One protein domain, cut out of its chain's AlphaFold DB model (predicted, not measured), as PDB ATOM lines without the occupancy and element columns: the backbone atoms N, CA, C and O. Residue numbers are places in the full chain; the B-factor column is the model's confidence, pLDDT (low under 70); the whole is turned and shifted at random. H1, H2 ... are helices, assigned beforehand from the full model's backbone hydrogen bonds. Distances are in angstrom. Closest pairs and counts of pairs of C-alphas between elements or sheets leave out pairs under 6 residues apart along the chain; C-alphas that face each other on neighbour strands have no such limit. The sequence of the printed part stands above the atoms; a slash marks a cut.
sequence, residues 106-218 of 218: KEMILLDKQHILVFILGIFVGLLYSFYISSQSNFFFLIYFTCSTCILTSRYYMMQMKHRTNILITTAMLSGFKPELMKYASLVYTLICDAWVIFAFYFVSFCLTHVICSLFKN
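Overview. This is residues 106 to 218 of the 218 residues of a protein of Adineta steineri (UniProt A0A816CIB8). Three long helices make an up-and-down bundle drawn out into a rod: the hairpin of H1 and H2 packs on the long helix H4, which crosses it slantwise and makes most of the length. The short helix H3 sits at the first end of H4, away from H1 and H2. The printed part has 113 residues with four named helices, in the order H1, H2, H3, H4, and no named strand; the class is all helix. The whole is loose, with a radius of gyration of the C-alphas of 18.3 A and spans of 65 by 31 by 20 A.

Along the chain. H1, residues 106 to 133, begins at C-alpha 106 (150.499, 146.720, -19.233) and is 40.3 A long. H2, residues 139 to 160, is 32.9 A long. H3, residues 166 to 174, is 12.3 A long. H4, residues 179 to 215, is 54.5 A long and ends at C-alpha 215 (146.804, 176.731, -56.075).

Arrangement. H1 and H2 form a helical hairpin at a shallow tilt of 4 degrees, opposite ways; they touch, their closest C-alphas being those of Gly 122 and Thr 149, 6.4 A apart. H4 is the hub, touching three helices. H1 touches H4 with residues 122 to 131 alone, closest at the C-alphas of Ser 130 and Phe 206, 5.5 A; they run the same way at a tilt of 36 degrees, only just steep. H2 touches residues 187 to 198 of H4 alone, closest at the C-alphas of Cys 150 and Ala 195, 6.6 A; they run opposite ways at a tilt of 34 degrees, only just shallow. H3 touches residues 179 to 182 of H4 alone, closest at the C-alphas of Met 173 and Pro 179, 6.5 A, at a steep tilt of 53 degrees. H3 is apart from H1 and H2. Every O i to N i+4 pair is within hydrogen-bond range in H1, H3 and H4, and 17 of 18 are in H2.

Size, cuts and confidence. The C-alphas of Leu 174 and Asn 218, the two farthest apart, are 65.3 A apart. The printed part has no cut, and its three links are tight. Residues 135 to 140, of which 139 and 140 belong to H2, stand free. Mean pLDDT of the printed part is 70.5; 45 residues are under 70, among them 106 to 114, 129 to 142 and 153 to 170.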
ATOM      1  N   LYS A 106     151.425 145.579 -19.288       51.12
ATOM      2  CA  LYS A 106     150.499 146.720 -19.233       51.12
ATOM      3  C   LYS A 106     151.250 148.046 -19.141       51.12
ATOM      4  O   LYS A 106     150.915 148.963 -19.885       51.12
ATOM      5  N   GLU A 107     152.285 148.120 -18.306       51.03
ATOM      6  CA  GLU A 107     153.168 149.292 -18.224       51.03
ATOM      7  C   GLU A 107     153.885 149.542 -19.555       51.03
ATOM      8  O   GLU A 107     153.906 150.667 -20.045       51.03
ATOM      9  N   MET A 108     154.370 148.480 -20.207       50.59
ATOM     10  CA  MET A 108     155.007 148.580 -21.521       50.59
ATOM     11  C   MET A 108     154.049 149.092 -22.612       50.59
ATOM     12  O   MET A 108     154.460 149.879 -23.460       50.59
ATOM     13  N   ILE A 109     152.779 148.671 -22.593       57.41
ATOM     14  CA  ILE A 109     151.753 149.142 -23.539       57.41
ATOM     15  C   ILE A 109     151.377 150.605 -23.261       57.41
ATOM     16  O   ILE A 109     151.123 151.361 -24.198       57.41
ATOM     17  N   LEU A 110     151.325 151.018 -21.992       55.75
ATOM     18  CA  LEU A 110     151.049 152.409 -21.624       55.75
ATOM     19  C   LEU A 110     152.189 153.339 -22.075       55.75
ATOM     20  O   LEU A 110     151.926 154.432 -22.576       55.75
ATOM     21  N   LEU A 111     153.432 152.864 -21.959       56.88
ATOM     22  CA  LEU A 111     154.642 153.560 -22.396       56.88
ATOM     23  C   LEU A 111     154.661 153.787 -23.917       56.88
ATOM     24  O   LEU A 111     154.937 154.893 -24.380       56.88
ATOM     25  N   ASP A 112     154.307 152.751 -24.684       63.28
ATOM     26  CA  ASP A 112     154.199 152.824 -26.150       63.28
ATOM     27  C   ASP A 112     153.192 153.911 -26.564       63.28
ATOM     28  O   ASP A 112     153.462 154.737 -27.431       63.28
ATOM     29  N   LYS A 113     152.044 153.991 -25.877       68.44
ATOM     30  CA  LYS A 113     151.000 154.983 -26.181       68.44
ATOM     31  C   LYS A 113     151.451 156.423 -25.949       68.44
ATOM     32  O   LYS A 113     151.078 157.298 -26.725       68.44
ATOM     33  N   GLN A 114     152.215 156.686 -24.892       69.00
ATOM     34  CA  GLN A 114     152.660 158.043 -24.571       69.00
ATOM     35  C   GLN A 114     153.798 158.506 -25.491       69.00
ATOM     36  O   GLN A 114     153.784 159.663 -25.908       69.00
ATOM     37  N   HIS A 115     154.728 157.619 -25.869       71.25
ATOM     38  CA  HIS A 115     155.713 157.912 -26.921       71.25
ATOM     39  C   HIS A 115     155.017 158.234 -28.244       71.25
ATOM     40  O   HIS A 115     155.263 159.296 -28.812       71.25
ATOM     41  N   ILE A 116     154.076 157.385 -28.668       74.81
ATOM     42  CA  ILE A 116     153.296 157.599 -29.892       74.81
ATOM     43  C   ILE A 116     152.527 158.924 -29.824       74.81
ATOM     44  O   ILE A 116     152.485 159.658 -30.806       74.81
ATOM     45  N   LEU A 117     151.957 159.284 -28.671       76.56
ATOM     46  CA  LEU A 117     151.244 160.552 -28.506       76.56
ATOM     47  C   LEU A 117     152.181 161.761 -28.631       76.56
ATOM     48  O   LEU A 117     151.848 162.708 -29.338       76.56
ATOM     49  N   VAL A 118     153.358 161.727 -27.995       74.69
ATOM     50  CA  VAL A 118     154.378 162.787 -28.125       74.69
ATOM     51  C   VAL A 118     154.879 162.885 -29.568       74.69
ATOM     52  O   VAL A 118     155.060 163.988 -30.082       74.69
ATOM     53  N   PHE A 119     155.048 161.747 -30.236       72.38
ATOM     54  CA  PHE A 119     155.451 161.672 -31.633       72.38
ATOM     55  C   PHE A 119     154.398 162.285 -32.570       72.38
ATOM     56  O   PHE A 119     154.716 163.155 -33.379       72.38
ATOM     57  N   ILE A 120     153.127 161.911 -32.403       78.62
ATOM     58  CA  ILE A 120     151.999 162.472 -33.160       78.62
ATOM     59  C   ILE A 120     151.874 163.977 -32.904       78.62
ATOM     60  O   ILE A 120     151.716 164.747 -33.851       78.62
ATOM     61  N   LEU A 121     151.990 164.420 -31.650       78.31
ATOM     62  CA  LEU A 121     151.959 165.841 -31.306       78.31
ATOM     63  C   LEU A 121     153.107 166.604 -31.988       78.31
ATOM     64  O   LEU A 121     152.881 167.693 -32.509       78.31
ATOM     65  N   GLY A 122     154.306 166.018 -32.045       72.00
ATOM     66  CA  GLY A 122     155.443 166.565 -32.787       72.00
ATOM     67  C   GLY A 122     155.133 166.762 -34.273       72.00
ATOM     68  O   GLY A 122     155.357 167.848 -34.807       72.00
ATOM     69  N   ILE A 123     154.524 165.762 -34.919       75.06
ATOM     70  CA  ILE A 123     154.083 165.858 -36.321       75.06
ATOM     71  C   ILE A 123     153.053 166.982 -36.503       75.06
ATOM     72  O   ILE A 123     153.191 167.793 -37.418       75.06
ATOM     73  N   PHE A 124     152.049 167.077 -35.626       77.12
ATOM     74  CA  PHE A 124     151.028 168.132 -35.692       77.12
ATOM     75  C   PHE A 124     151.616 169.536 -35.541       77.12
ATOM     76  O   PHE A 124     151.262 170.440 -36.300       77.12
ATOM     77  N   VAL A 125     152.529 169.725 -34.587       74.62
ATOM     78  CA  VAL A 125     153.221 171.006 -34.396       74.62
ATOM     79  C   VAL A 125     154.053 171.349 -35.632       74.62
ATOM     80  O   VAL A 125     154.014 172.489 -36.083       74.62
ATOM     81  N   GLY A 126     154.742 170.378 -36.232       69.75
ATOM     82  CA  GLY A 126     155.497 170.596 -37.465       69.75
ATOM     83  C   GLY A 126     154.641 170.925 -38.687       69.75
ATOM     84  O   GLY A 126     155.040 171.755 -39.500       69.75
ATOM     85  N   LEU A 127     153.445 170.343 -38.802       72.12
ATOM     86  CA  LEU A 127     152.469 170.699 -39.838       72.12
ATOM     87  C   LEU A 127     151.995 172.149 -39.686       72.12
ATOM     88  O   LEU A 127     152.040 172.919 -40.646       72.12
ATOM     89  N   LEU A 128     151.603 172.545 -38.470       73.06
ATOM     90  CA  LEU A 128     151.241 173.932 -38.153       73.06
ATOM     91  C   LEU A 128     152.406 174.889 -38.430       73.06
ATOM     92  O   LEU A 128     152.215 175.978 -38.972       73.06
ATOM     93  N   TYR A 129     153.624 174.464 -38.103       69.94
ATOM     94  CA  TYR A 129     154.822 175.253 -38.337       69.94
ATOM     95  C   TYR A 129     155.187 175.346 -39.823       69.94
ATOM     96  O   TYR A 129     155.665 176.384 -40.258       69.94
ATOM     97  N   SER A 130     154.904 174.323 -40.632       67.00
ATOM     98  CA  SER A 130     155.096 174.367 -42.091       67.00
ATOM     99  C   SER A 130     154.186 175.416 -42.739       67.00
ATOM    100  O   SER A 130     154.640 176.205 -43.568       67.00
ATOM    101  N   PHE A 131     152.935 175.513 -42.273       67.00
ATOM    102  CA  PHE A 131     152.035 176.615 -42.630       67.00
ATOM    103  C   PHE A 131     152.583 177.980 -42.190       67.00
ATOM    104  O   PHE A 131     152.504 178.948 -42.945       67.00
ATOM    105  N   TYR A 132     153.174 178.061 -40.996       68.19
ATOM    106  CA  TYR A 132     153.768 179.296 -40.485       68.19
ATOM    107  C   TYR A 132     155.039 179.715 -41.248       68.19
ATOM    108  O   TYR A 132     155.191 180.889 -41.573       68.19
ATOM    109  N   ILE A 133     155.921 178.773 -41.606       64.19
ATOM    110  CA  ILE A 133     157.140 179.011 -42.404       64.19
ATOM    111  C   ILE A 133     156.801 179.573 -43.777       64.19
ATOM    112  O   ILE A 133     157.506 180.445 -44.283       64.19
ATOM    113  N   SER A 134     155.711 179.093 -44.378       62.25
ATOM    114  CA  SER A 134     155.234 179.638 -45.648       62.25
ATOM    115  C   SER A 134     154.866 181.123 -45.554       62.25
ATOM    116  O   SER A 134     154.795 181.787 -46.586       62.25
ATOM    117  N   SER A 135     154.628 181.641 -44.345       60.31
ATOM    118  CA  SER A 135     154.343 183.052 -44.072       60.31
ATOM    119  C   SER A 135     155.581 183.821 -43.582       60.31
ATOM    120  O   SER A 135     155.771 184.978 -43.950       60.31
ATOM    121  N   GLN A 136     156.464 183.186 -42.802       61.19
ATOM    122  CA  GLN A 136     157.733 183.766 -42.349       61.19
ATOM    123  C   GLN A 136     158.898 182.782 -42.508       61.19
ATOM    124  O   GLN A 136     158.954 181.746 -41.852       61.19
ATOM    125  N   SER A 137     159.879 183.147 -43.333       56.09
ATOM    126  CA  SER A 137     161.055 182.361 -43.733       56.09
ATOM    127  C   SER A 137     162.113 182.162 -42.629       56.09
ATOM    128  O   SER A 137     163.314 182.288 -42.862       56.09
ATOM    129  N   ASN A 138     161.703 181.813 -41.409       64.06
ATOM    130  CA  ASN A 138     162.608 181.593 -40.281       64.06
ATOM    131  C   ASN A 138     162.934 180.104 -40.091       64.06
ATOM    132  O   ASN A 138     162.457 179.444 -39.169       64.06
ATOM    133  N   PHE A 139     163.826 179.586 -40.940       66.56
ATOM    134  CA  PHE A 139     164.319 178.199 -40.886       66.56
ATOM    135  C   PHE A 139     164.941 177.817 -39.525       66.56
ATOM    136  O   PHE A 139     164.884 176.663 -39.101       66.56
ATOM    137  N   PHE A 140     165.486 178.798 -38.798       68.38
ATOM    138  CA  PHE A 140     166.125 178.603 -37.493       68.38
ATOM    139  C   PHE A 140     165.184 177.987 -36.444       68.38
ATOM    140  O   PHE A 140     165.578 177.119 -35.664       68.38
ATOM    141  N   PHE A 141     163.915 178.386 -36.456       67.50
ATOM    142  CA  PHE A 141     162.924 177.888 -35.507       67.50
ATOM    143  C   PHE A 141     162.483 176.452 -35.815       67.50
ATOM    144  O   PHE A 141     162.212 175.703 -34.879       67.50
ATOM    145  N   LEU A 142     162.482 176.027 -37.086       69.44
ATOM    146  CA  LEU A 142     162.206 174.630 -37.453       69.44
ATOM    147  C   LEU A 142     163.264 173.698 -36.860       69.44
ATOM    148  O   LEU A 142     162.931 172.693 -36.230       69.44
ATOM    149  N   ILE A 143     164.540 174.062 -37.011       72.69
ATOM    150  CA  ILE A 143     165.655 173.310 -36.424       72.69
ATOM    151  C   ILE A 143     165.505 173.268 -34.899       72.69
ATOM    152  O   ILE A 143     165.590 172.195 -34.304       72.69
ATOM    153  N   TYR A 144     165.214 174.407 -34.265       75.25
ATOM    154  CA  TYR A 144     165.034 174.489 -32.815       75.25
ATOM    155  C   TYR A 144     163.888 173.603 -32.298       75.25
ATOM    156  O   TYR A 144     164.062 172.879 -31.313       75.25
ATOM    157  N   PHE A 145     162.732 173.603 -32.968       71.31
ATOM    158  CA  PHE A 145     161.592 172.761 -32.595       71.31
ATOM    159  C   PHE A 145     161.862 171.274 -32.823       71.31
ATOM    160  O   PHE A 145     161.498 170.455 -31.977       71.31
ATOM    161  N   THR A 146     162.541 170.922 -33.917       71.25
ATOM    162  CA  THR A 146     162.948 169.536 -34.211       71.25
ATOM    163  C   THR A 146     163.933 169.027 -33.157       71.25
ATOM    164  O   THR A 146     163.751 167.948 -32.597       71.25
ATOM    165  N   CYS A 147     164.932 169.839 -32.801       75.56
ATOM    166  CA  CYS A 147     165.859 169.528 -31.716       75.56
ATOM    167  C   CYS A 147     165.128 169.398 -30.377       75.56
ATOM    168  O   CYS A 147     165.383 168.456 -29.633       75.56
ATOM    169  N   SER A 148     164.183 170.292 -30.076       73.94
ATOM    170  CA  SER A 148     163.414 170.251 -28.827       73.94
ATOM    171  C   SER A 148     162.551 168.992 -28.717       73.94
ATOM    172  O   SER A 148     162.542 168.346 -27.670       73.94
ATOM    173  N   THR A 149     161.874 168.593 -29.799       72.25
ATOM    174  CA  THR A 149     161.093 167.345 -29.843       72.25
ATOM    175  C   THR A 149     161.988 166.120 -29.699       72.25
ATOM    176  O   THR A 149     161.655 165.253 -28.892       72.25
ATOM    177  N   CYS A 150     163.145 166.086 -30.372       71.38
ATOM    178  CA  CYS A 150     164.141 165.016 -30.229       71.38
ATOM    179  C   CYS A 150     164.705 164.927 -28.803       71.38
ATOM    180  O   CYS A 150     164.859 163.838 -28.255       71.38
ATOM    181  N   ILE A 151     164.988 166.063 -28.159       74.56
ATOM    182  CA  ILE A 151     165.453 166.096 -26.767       74.56
ATOM    183  C   ILE A 151     164.364 165.549 -25.842       74.56
ATOM    184  O   ILE A 151     164.659 164.716 -24.983       74.56
ATOM    185  N   LEU A 152     163.107 165.950 -26.036       71.12
ATOM    186  CA  LEU A 152     161.989 165.500 -25.208       71.12
ATOM    187  C   LEU A 152     161.748 163.988 -25.349       71.12
ATOM    188  O   LEU A 152     161.600 163.295 -24.340       71.12
ATOM    189  N   THR A 153     161.811 163.457 -26.575       68.50
ATOM    190  CA  THR A 153     161.765 162.004 -26.820       68.50
ATOM    191  C   THR A 153     162.986 161.307 -26.225       68.50
ATOM    192  O   THR A 153     162.827 160.301 -25.540       68.50
ATOM    193  N   SER A 154     164.199 161.849 -26.372       65.88
ATOM    194  CA  SER A 154     165.418 161.229 -25.827       65.88
ATOM    195  C   SER A 154     165.394 161.063 -24.308       65.88
ATOM    196  O   SER A 154     165.780 160.010 -23.792       65.88
ATOM    197  N   ARG A 155     164.896 162.068 -23.573       65.25
ATOM    198  CA  ARG A 155     164.764 161.982 -22.111       65.25
ATOM    199  C   ARG A 155     163.716 160.951 -21.707       65.25
ATOM    200  O   ARG A 155     163.914 160.259 -20.712       65.25
ATOM    201  N   TYR A 156     162.660 160.802 -22.508       64.62
ATOM    202  CA  TYR A 156     161.656 159.758 -22.322       64.62
ATOM    203  C   TYR A 156     162.253 158.352 -22.511       64.62
ATOM    204  O   TYR A 156     162.100 157.491 -21.643       64.62
ATOM    205  N   TYR A 157     163.036 158.143 -23.578       62.97
ATOM    206  CA  TYR A 157     163.751 156.885 -23.832       62.97
ATOM    207  C   TYR A 157     164.741 156.526 -22.713       62.97
ATOM    208  O   TYR A 157     164.807 155.368 -22.300       62.97
ATOM    209  N   MET A 158     165.479 157.510 -22.189       59.56
ATOM    210  CA  MET A 158     166.438 157.302 -21.094       59.56
ATOM    211  C   MET A 158     165.774 156.906 -19.769       59.56
ATOM    212  O   MET A 158     166.396 156.208 -18.972       59.56
ATOM    213  N   MET A 159     164.538 157.345 -19.511       56.25
ATOM    214  CA  MET A 159     163.893 157.120 -18.216       56.25
ATOM    215  C   MET A 159     163.260 155.732 -18.056       56.25
ATOM    216  O   MET A 159     163.213 155.256 -16.924       56.25
ATOM    217  N   GLN A 160     162.767 155.073 -19.117       56.62
ATOM    218  CA  GLN A 160     161.927 153.870 -18.929       56.62
ATOM    219  C   GLN A 160     162.054 152.748 -19.975       56.62
ATOM    220  O   GLN A 160     161.327 151.755 -19.897       56.62
ATOM    221  N   MET A 161     162.989 152.815 -20.930       54.00
ATOM    222  CA  MET A 161     163.124 151.728 -21.908       54.00
ATOM    223  C   MET A 161     163.760 150.468 -21.315       54.00
ATOM    224  O   MET A 161     164.979 150.316 -21.191       54.00
ATOM    225  N   LYS A 162     162.898 149.499 -21.011       56.53
ATOM    226  CA  LYS A 162     163.277 148.101 -20.840       56.53
ATOM    227  C   LYS A 162     163.607 147.535 -22.225       56.53
ATOM    228  O   LYS A 162     162.712 147.231 -23.007       56.53
ATOM    229  N   HIS A 163     164.901 147.449 -22.544       56.00
ATOM    230  CA  HIS A 163     165.401 146.992 -23.848       56.00
ATOM    231  C   HIS A 163     164.779 145.653 -24.267       56.00
ATOM    232  O   HIS A 163     165.027 144.622 -23.639       56.00
ATOM    233  N   ARG A 164     163.979 145.667 -25.343       55.53
ATOM    234  CA  ARG A 164     163.318 144.474 -25.909       55.53
ATOM    235  C   ARG A 164     164.304 143.509 -26.596       55.53
ATOM    236  O   ARG A 164     163.944 142.381 -26.913       55.53
ATOM    237  N   THR A 165     165.561 143.896 -26.797       56.31
ATOM    238  CA  THR A 165     166.530 143.202 -27.664       56.31
ATOM    239  C   THR A 165     167.557 142.363 -26.901       56.31
ATOM    240  O   THR A 165     168.763 142.485 -27.099       56.31
ATOM    241  N   ASN A 166     167.099 141.428 -26.063       60.34
ATOM    242  CA  ASN A 166     168.009 140.498 -25.374       60.34
ATOM    243  C   ASN A 166     168.846 139.637 -26.344       60.34
ATOM    244  O   ASN A 166     169.980 139.302 -26.020       60.34
ATOM    245  N   ILE A 167     168.346 139.312 -27.542       65.62
ATOM    246  CA  ILE A 167     169.050 138.438 -28.504       65.62
ATOM    247  C   ILE A 167     170.256 139.150 -29.143       65.62
ATOM    248  O   ILE A 167     171.371 138.626 -29.131       65.62
ATOM    249  N   LEU A 168     170.060 140.376 -29.639       63.66
ATOM    250  CA  LEU A 168     171.132 141.204 -30.208       63.66
ATOM    251  C   LEU A 168     172.154 141.618 -29.144       63.66
ATOM    252  O   LEU A 168     173.354 141.576 -29.401       63.66
ATOM    253  N   ILE A 169     171.698 141.929 -27.925       66.88
ATOM    254  CA  ILE A 169     172.589 142.233 -26.796       66.88
ATOM    255  C   ILE A 169     173.434 141.006 -26.424       66.88
ATOM    256  O   ILE A 169     174.632 141.148 -26.200       66.88
ATOM    257  N   THR A 170     172.855 139.800 -26.409       66.44
ATOM    258  CA  THR A 170     173.596 138.560 -26.100       66.44
ATOM    259  C   THR A 170     174.635 138.244 -27.179       66.44
ATOM    260  O   THR A 170     175.767 137.886 -26.860       66.44
ATOM    261  N   THR A 171     174.290 138.445 -28.453       71.88
ATOM    262  CA  THR A 171     175.218 138.261 -29.584       71.88
ATOM    263  C   THR A 171     176.364 139.276 -29.537       71.88
ATOM    264  O   THR A 171     177.523 138.935 -29.747       71.88
ATOM    265  N   ALA A 172     176.069 140.521 -29.169       69.69
ATOM    266  CA  ALA A 172     177.078 141.558 -29.011       69.69
ATOM    267  C   ALA A 172     178.003 141.337 -27.806       69.69
ATOM    268  O   ALA A 172     179.203 141.596 -27.894       69.69
ATOM    269  N   MET A 173     177.461 140.817 -26.701       71.31
ATOM    270  CA  MET A 173     178.258 140.388 -25.550       71.31
ATOM    271  C   MET A 173     179.224 139.258 -25.922       71.31
ATOM    272  O   MET A 173     180.352 139.250 -25.437       71.31
ATOM    273  N   LEU A 174     178.808 138.333 -26.797       74.38
ATOM    274  CA  LEU A 174     179.674 137.272 -27.326       74.38
ATOM    275  C   LEU A 174     180.813 137.831 -28.197       74.38
ATOM    276  O   LEU A 174     181.921 137.311 -28.127       74.38
ATOM    277  N   SER A 175     180.589 138.933 -28.922       79.69
ATOM    278  CA  SER A 175     181.643 139.686 -29.631       79.69
ATOM    279  C   SER A 175     182.536 140.545 -28.719       79.69
ATOM    280  O   SER A 175     183.368 141.302 -29.213       79.69
ATOM    281  N   GLY A 176     182.375 140.470 -27.393       79.31
ATOM    282  CA  GLY A 176     183.200 141.210 -26.432       79.31
ATOM    283  C   GLY A 176     182.782 142.667 -26.207       79.31
ATOM    284  O   GLY A 176     183.463 143.393 -25.480       79.31
ATOM    285  N   PHE A 177     181.654 143.112 -26.772       78.31
ATOM    286  CA  PHE A 177     181.142 144.455 -26.514       78.31
ATOM    287  C   PHE A 177     180.522 144.560 -25.122       78.31
ATOM    288  O   PHE A 177     179.765 143.696 -24.671       78.31
ATOM    289  N   LYS A 178     180.812 145.670 -24.434       80.06
ATOM    290  CA  LYS A 178     180.212 145.951 -23.128       80.06
ATOM    291  C   LYS A 178     178.696 146.160 -23.281       80.06
ATOM    292  O   LYS A 178     178.280 146.906 -24.169       80.06
ATOM    293  N   PRO A 179     177.863 145.593 -22.386       72.25
ATOM    294  CA  PRO A 179     176.409 145.775 -22.407       72.25
ATOM    295  C   PRO A 179     175.976 147.233 -22.462       72.25
ATOM    296  O   PRO A 179     175.029 147.568 -23.163       72.25
ATOM    297  N   GLU A 180     176.655 148.090 -21.703       76.00
ATOM    298  CA  GLU A 180     176.342 149.515 -21.615       76.00
ATOM    299  C   GLU A 180     176.441 150.181 -22.984       76.00
ATOM    300  O   GLU A 180     175.516 150.883 -23.385       76.00
ATOM    301  N   LEU A 181     177.488 149.866 -23.753       78.62
ATOM    302  CA  LEU A 181     177.679 150.412 -25.092       78.62
ATOM    303  C   LEU A 181     176.540 150.007 -26.036       78.62
ATOM    304  O   LEU A 181     176.042 150.846 -26.778       78.62
ATOM    305  N   MET A 182     176.071 148.758 -25.967       72.81
ATOM    306  CA  MET A 182     174.960 148.298 -26.812       72.81
ATOM    307  C   MET A 182     173.628 148.947 -26.432       72.81
ATOM    308  O   MET A 182     172.810 149.225 -27.308       72.81
ATOM    309  N   LYS A 183     173.416 149.246 -25.144       72.62
ATOM    310  CA  LYS A 183     172.240 150.006 -24.699       72.62
ATOM    311  C   LYS A 183     172.253 151.431 -25.249       72.62
ATOM    312  O   LYS A 183     171.216 151.892 -25.722       72.62
ATOM    313  N   TYR A 184     173.407 152.101 -25.212       74.94
ATOM    314  CA  TYR A 184     173.570 153.434 -25.797       74.94
ATOM    315  C   TYR A 184     173.410 153.407 -27.316       74.94
ATOM    316  O   TYR A 184     172.671 154.221 -27.855       74.94
ATOM    317  N   ALA A 185     174.025 152.442 -28.002       76.00
ATOM    318  CA  ALA A 185     173.915 152.300 -29.450       76.00
ATOM    319  C   ALA A 185     172.464 152.079 -29.894       76.00
ATOM    320  O   ALA A 185     171.999 152.745 -30.814       76.00
ATOM    321  N   SER A 186     171.721 151.208 -29.202       74.50
ATOM    322  CA  SER A 186     170.301 150.991 -29.490       74.50
ATOM    323  C   SER A 186     169.476 152.258 -29.278       74.50
ATOM    324  O   SER A 186     168.599 152.538 -30.084       74.50
ATOM    325  N   LEU A 187     169.743 153.025 -28.217       73.56
ATOM    326  CA  LEU A 187     169.027 154.271 -27.944       73.56
ATOM    327  C   LEU A 187     169.316 155.331 -29.011       73.56
ATOM    328  O   LEU A 187     168.390 155.956 -29.516       73.56
ATOM    329  N   VAL A 188     170.589 155.510 -29.369       78.62
ATOM    330  CA  VAL A 188     171.016 156.458 -30.405       78.62
ATOM    331  C   VAL A 188     170.417 156.079 -31.757       78.62
ATOM    332  O   VAL A 188     169.907 156.949 -32.453       78.62
ATOM    333  N   TYR A 189     170.415 154.791 -32.106       79.25
ATOM    334  CA  TYR A 189     169.837 154.318 -33.359       79.25
ATOM    335  C   TYR A 189     168.334 154.601 -33.437       79.25
ATOM    336  O   TYR A 189     167.873 155.161 -34.428       79.25
ATOM    337  N   THR A 190     167.579 154.298 -32.376       75.19
ATOM    338  CA  THR A 190     166.146 154.618 -32.325       75.19
ATOM    339  C   THR A 190     165.900 156.121 -32.451       75.19
ATOM    340  O   THR A 190     165.027 156.528 -33.207       75.19
ATOM    341  N   LEU A 191     166.710 156.955 -31.793       74.88
ATOM    342  CA  LEU A 191     166.623 158.413 -31.911       74.88
ATOM    343  C   LEU A 191     166.883 158.918 -33.327       74.88
ATOM    344  O   LEU A 191     166.179 159.806 -33.798       74.88
ATOM    345  N   ILE A 192     167.892 158.362 -33.999       81.38
ATOM    346  CA  ILE A 192     168.204 158.702 -35.387       81.38
ATOM    347  C   ILE A 192     167.027 158.314 -36.283       81.38
ATOM    348  O   ILE A 192     166.618 159.122 -37.111       81.38
ATOM    349  N   CYS A 193     166.457 157.120 -36.104       79.75
ATOM    350  CA  CYS A 193     165.283 156.684 -36.858       79.75
ATOM    351  C   CYS A 193     164.076 157.604 -36.625       79.75
ATOM    352  O   CYS A 193     163.502 158.089 -37.598       79.75
ATOM    353  N   ASP A 194     163.728 157.897 -35.371       74.56
ATOM    354  CA  ASP A 194     162.609 158.783 -35.032       74.56
ATOM    355  C   ASP A 194     162.813 160.188 -35.627       74.56
ATOM    356  O   ASP A 194     161.901 160.742 -36.245       74.56
ATOM    357  N   ALA A 195     164.025 160.745 -35.523       75.12
ATOM    358  CA  ALA A 195     164.369 162.045 -36.098       75.12
ATOM    359  C   ALA A 195     164.265 162.052 -37.632       75.12
ATOM    360  O   ALA A 195     163.748 163.009 -38.208       75.12
ATOM    361  N   TRP A 196     164.713 160.984 -38.299       82.31
ATOM    362  CA  TRP A 196     164.589 160.834 -39.751       82.31
ATOM    363  C   TRP A 196     163.135 160.784 -40.206       82.31
ATOM    364  O   TRP A 196     162.783 161.424 -41.198       82.31
ATOM    365  N   VAL A 197     162.282 160.057 -39.483       81.31
ATOM    366  CA  VAL A 197     160.854 159.986 -39.804       81.31
ATOM    367  C   VAL A 197     160.205 161.362 -39.635       81.31
ATOM    368  O   VAL A 197     159.506 161.813 -40.539       81.31
ATOM    369  N   ILE A 198     160.483 162.069 -38.535       75.12
ATOM    370  CA  ILE A 198     159.979 163.435 -38.306       75.12
ATOM    371  C   ILE A 198     160.451 164.385 -39.415       75.12
ATOM    372  O   ILE A 198     159.650 165.138 -39.967       75.12
ATOM    373  N   PHE A 199     161.730 164.316 -39.792       77.06
ATOM    374  CA  PHE A 199     162.284 165.131 -40.869       77.06
ATOM    375  C   PHE A 199     161.598 164.855 -42.213       77.06
ATOM    376  O   PHE A 199     161.228 165.793 -42.920       77.06
ATOM    377  N   ALA A 200     161.362 163.584 -42.546       82.50
ATOM    378  CA  ALA A 200     160.629 163.204 -43.750       82.50
ATOM    379  C   ALA A 200     159.190 163.745 -43.733       82.50
ATOM    380  O   ALA A 200     158.728 164.289 -44.736       82.50
ATOM    381  N   PHE A 201     158.497 163.675 -42.592       79.56
ATOM    382  CA  PHE A 201     157.169 164.274 -42.443       79.56
ATOM    383  C   PHE A 201     157.187 165.789 -42.636       79.56
ATOM    384  O   PHE A 201     156.302 166.325 -43.303       79.56
ATOM    385  N   TYR A 202     158.184 166.490 -42.098       76.44
ATOM    386  CA  TYR A 202     158.313 167.937 -42.283       76.44
ATOM    387  C   TYR A 202     158.614 168.297 -43.734       76.44
ATOM    388  O   TYR A 202     158.036 169.247 -44.253       76.44
ATOM    389  N   PHE A 203     159.440 167.507 -44.417       79.94
ATOM    390  CA  PHE A 203     159.693 167.679 -45.844       79.94
ATOM    391  C   PHE A 203     158.414 167.506 -46.675       79.94
ATOM    392  O   PHE A 203     158.084 168.369 -47.485       79.94
ATOM    393  N   VAL A 204     157.639 166.446 -46.422       83.44
ATOM    394  CA  VAL A 204     156.343 166.228 -47.087       83.44
ATOM    395  C   VAL A 204     155.371 167.370 -46.784       83.44
ATOM    396  O   VAL A 204     154.713 167.876 -47.691       83.44
ATOM    397  N   SER A 205     155.313 167.815 -45.528       76.69
ATOM    398  CA  SER A 205     154.469 168.935 -45.095       76.69
ATOM    399  C   SER A 205     154.832 170.221 -45.829       76.69
ATOM    400  O   SER A 205     153.953 170.889 -46.362       76.69
ATOM    401  N   PHE A 206     156.125 170.524 -45.936       76.31
ATOM    402  CA  PHE A 206     156.640 171.667 -46.681       76.31
ATOM    403  C   PHE A 206     156.257 171.610 -48.167       76.31
ATOM    404  O   PHE A 206     155.763 172.598 -48.714       76.31
ATOM    405  N   CYS A 207     156.417 170.451 -48.814       81.69
ATOM    406  CA  CYS A 207     155.989 170.253 -50.199       81.69
ATOM    407  C   CYS A 207     154.481 170.488 -50.369       81.69
ATOM    408  O   CYS A 207     154.073 171.192 -51.291       81.69
ATOM    409  N   LEU A 208     153.655 169.944 -49.469       80.88
ATOM    410  CA  LEU A 208     152.203 170.137 -49.494       80.88
ATOM    411  C   LEU A 208     151.821 171.607 -49.320       80.88
ATOM    412  O   LEU A 208     150.986 172.107 -50.072       80.88
ATOM    413  N   THR A 209     152.450 172.321 -48.384       76.31
ATOM    414  CA  THR A 209     152.204 173.754 -48.192       76.31
ATOM    415  C   THR A 209     152.546 174.545 -49.456       76.31
ATOM    416  O   THR A 209     151.744 175.369 -49.889       76.31
ATOM    417  N   HIS A 210     153.670 174.246 -50.118       76.75
ATOM    418  CA  HIS A 210     154.035 174.883 -51.388       76.75
ATOM    419  C   HIS A 210     153.027 174.612 -52.513       76.75
ATOM    420  O   HIS A 210     152.677 175.533 -53.255       76.75
ATOM    421  N   VAL A 211     152.537 173.374 -52.631       82.38
ATOM    422  CA  VAL A 211     151.497 173.011 -53.607       82.38
ATOM    423  C   VAL A 211     150.208 173.789 -53.333       82.38
ATOM    424  O   VAL A 211     149.645 174.377 -54.253       82.38
ATOM    425  N   ILE A 212     149.771 173.863 -52.073       80.31
ATOM    426  CA  ILE A 212     148.576 174.616 -51.670       80.31
ATOM    427  C   ILE A 212     148.741 176.105 -51.996       80.31
ATOM    428  O   ILE A 212     147.877 176.687 -52.648       80.31
ATOM    429  N   CYS A 213     149.861 176.724 -51.622       74.81
ATOM    430  CA  CYS A 213     150.132 178.125 -51.947       74.81
ATOM    431  C   CYS A 213     150.168 178.390 -53.458       74.81
ATOM    432  O   CYS A 213     149.766 179.467 -53.891       74.81
ATOM    433  N   SER A 214     150.611 177.422 -54.266       76.25
ATOM    434  CA  SER A 214     150.570 177.527 -55.727       76.25
ATOM    435  C   SER A 214     149.146 177.499 -56.289       76.25
ATOM    436  O   SER A 214     148.910 178.110 -57.327       76.25
ATOM    437  N   LEU A 215     148.203 176.812 -55.635       80.69
ATOM    438  CA  LEU A 215     146.804 176.731 -56.075       80.69
ATOM    439  C   LEU A 215     146.018 178.021 -55.798       80.69
ATOM    440  O   LEU A 215     145.123 178.362 -56.564       80.69
ATOM    441  N   PHE A 216     146.362 178.748 -54.732       75.38
ATOM    442  CA  PHE A 216     145.699 179.998 -54.329       75.38
ATOM    443  C   PHE A 216     146.337 181.268 -54.920       75.38
ATOM    444  O   PHE A 216     145.958 182.373 -54.544       75.38
ATOM    445  N   LYS A 217     147.325 181.127 -55.811       61.09
ATOM    446  CA  LYS A 217     148.015 182.253 -56.465       61.09
ATOM    447  C   LYS A 217     147.362 182.711 -57.783       61.09
ATOM    448  O   LYS A 217     147.964 183.523 -58.482       61.09
ATOM    449  N   ASN A 218     146.177 182.185 -58.101       46.25
ATOM    450  CA  ASN A 218     145.281 182.681 -59.156       46.25
ATOM    451  C   ASN A 218     144.307 183.718 -58.593       46.25
ATOM    452  O   ASN A 218     143.869 184.573 -59.390       46.25
TER     453      ASN A 218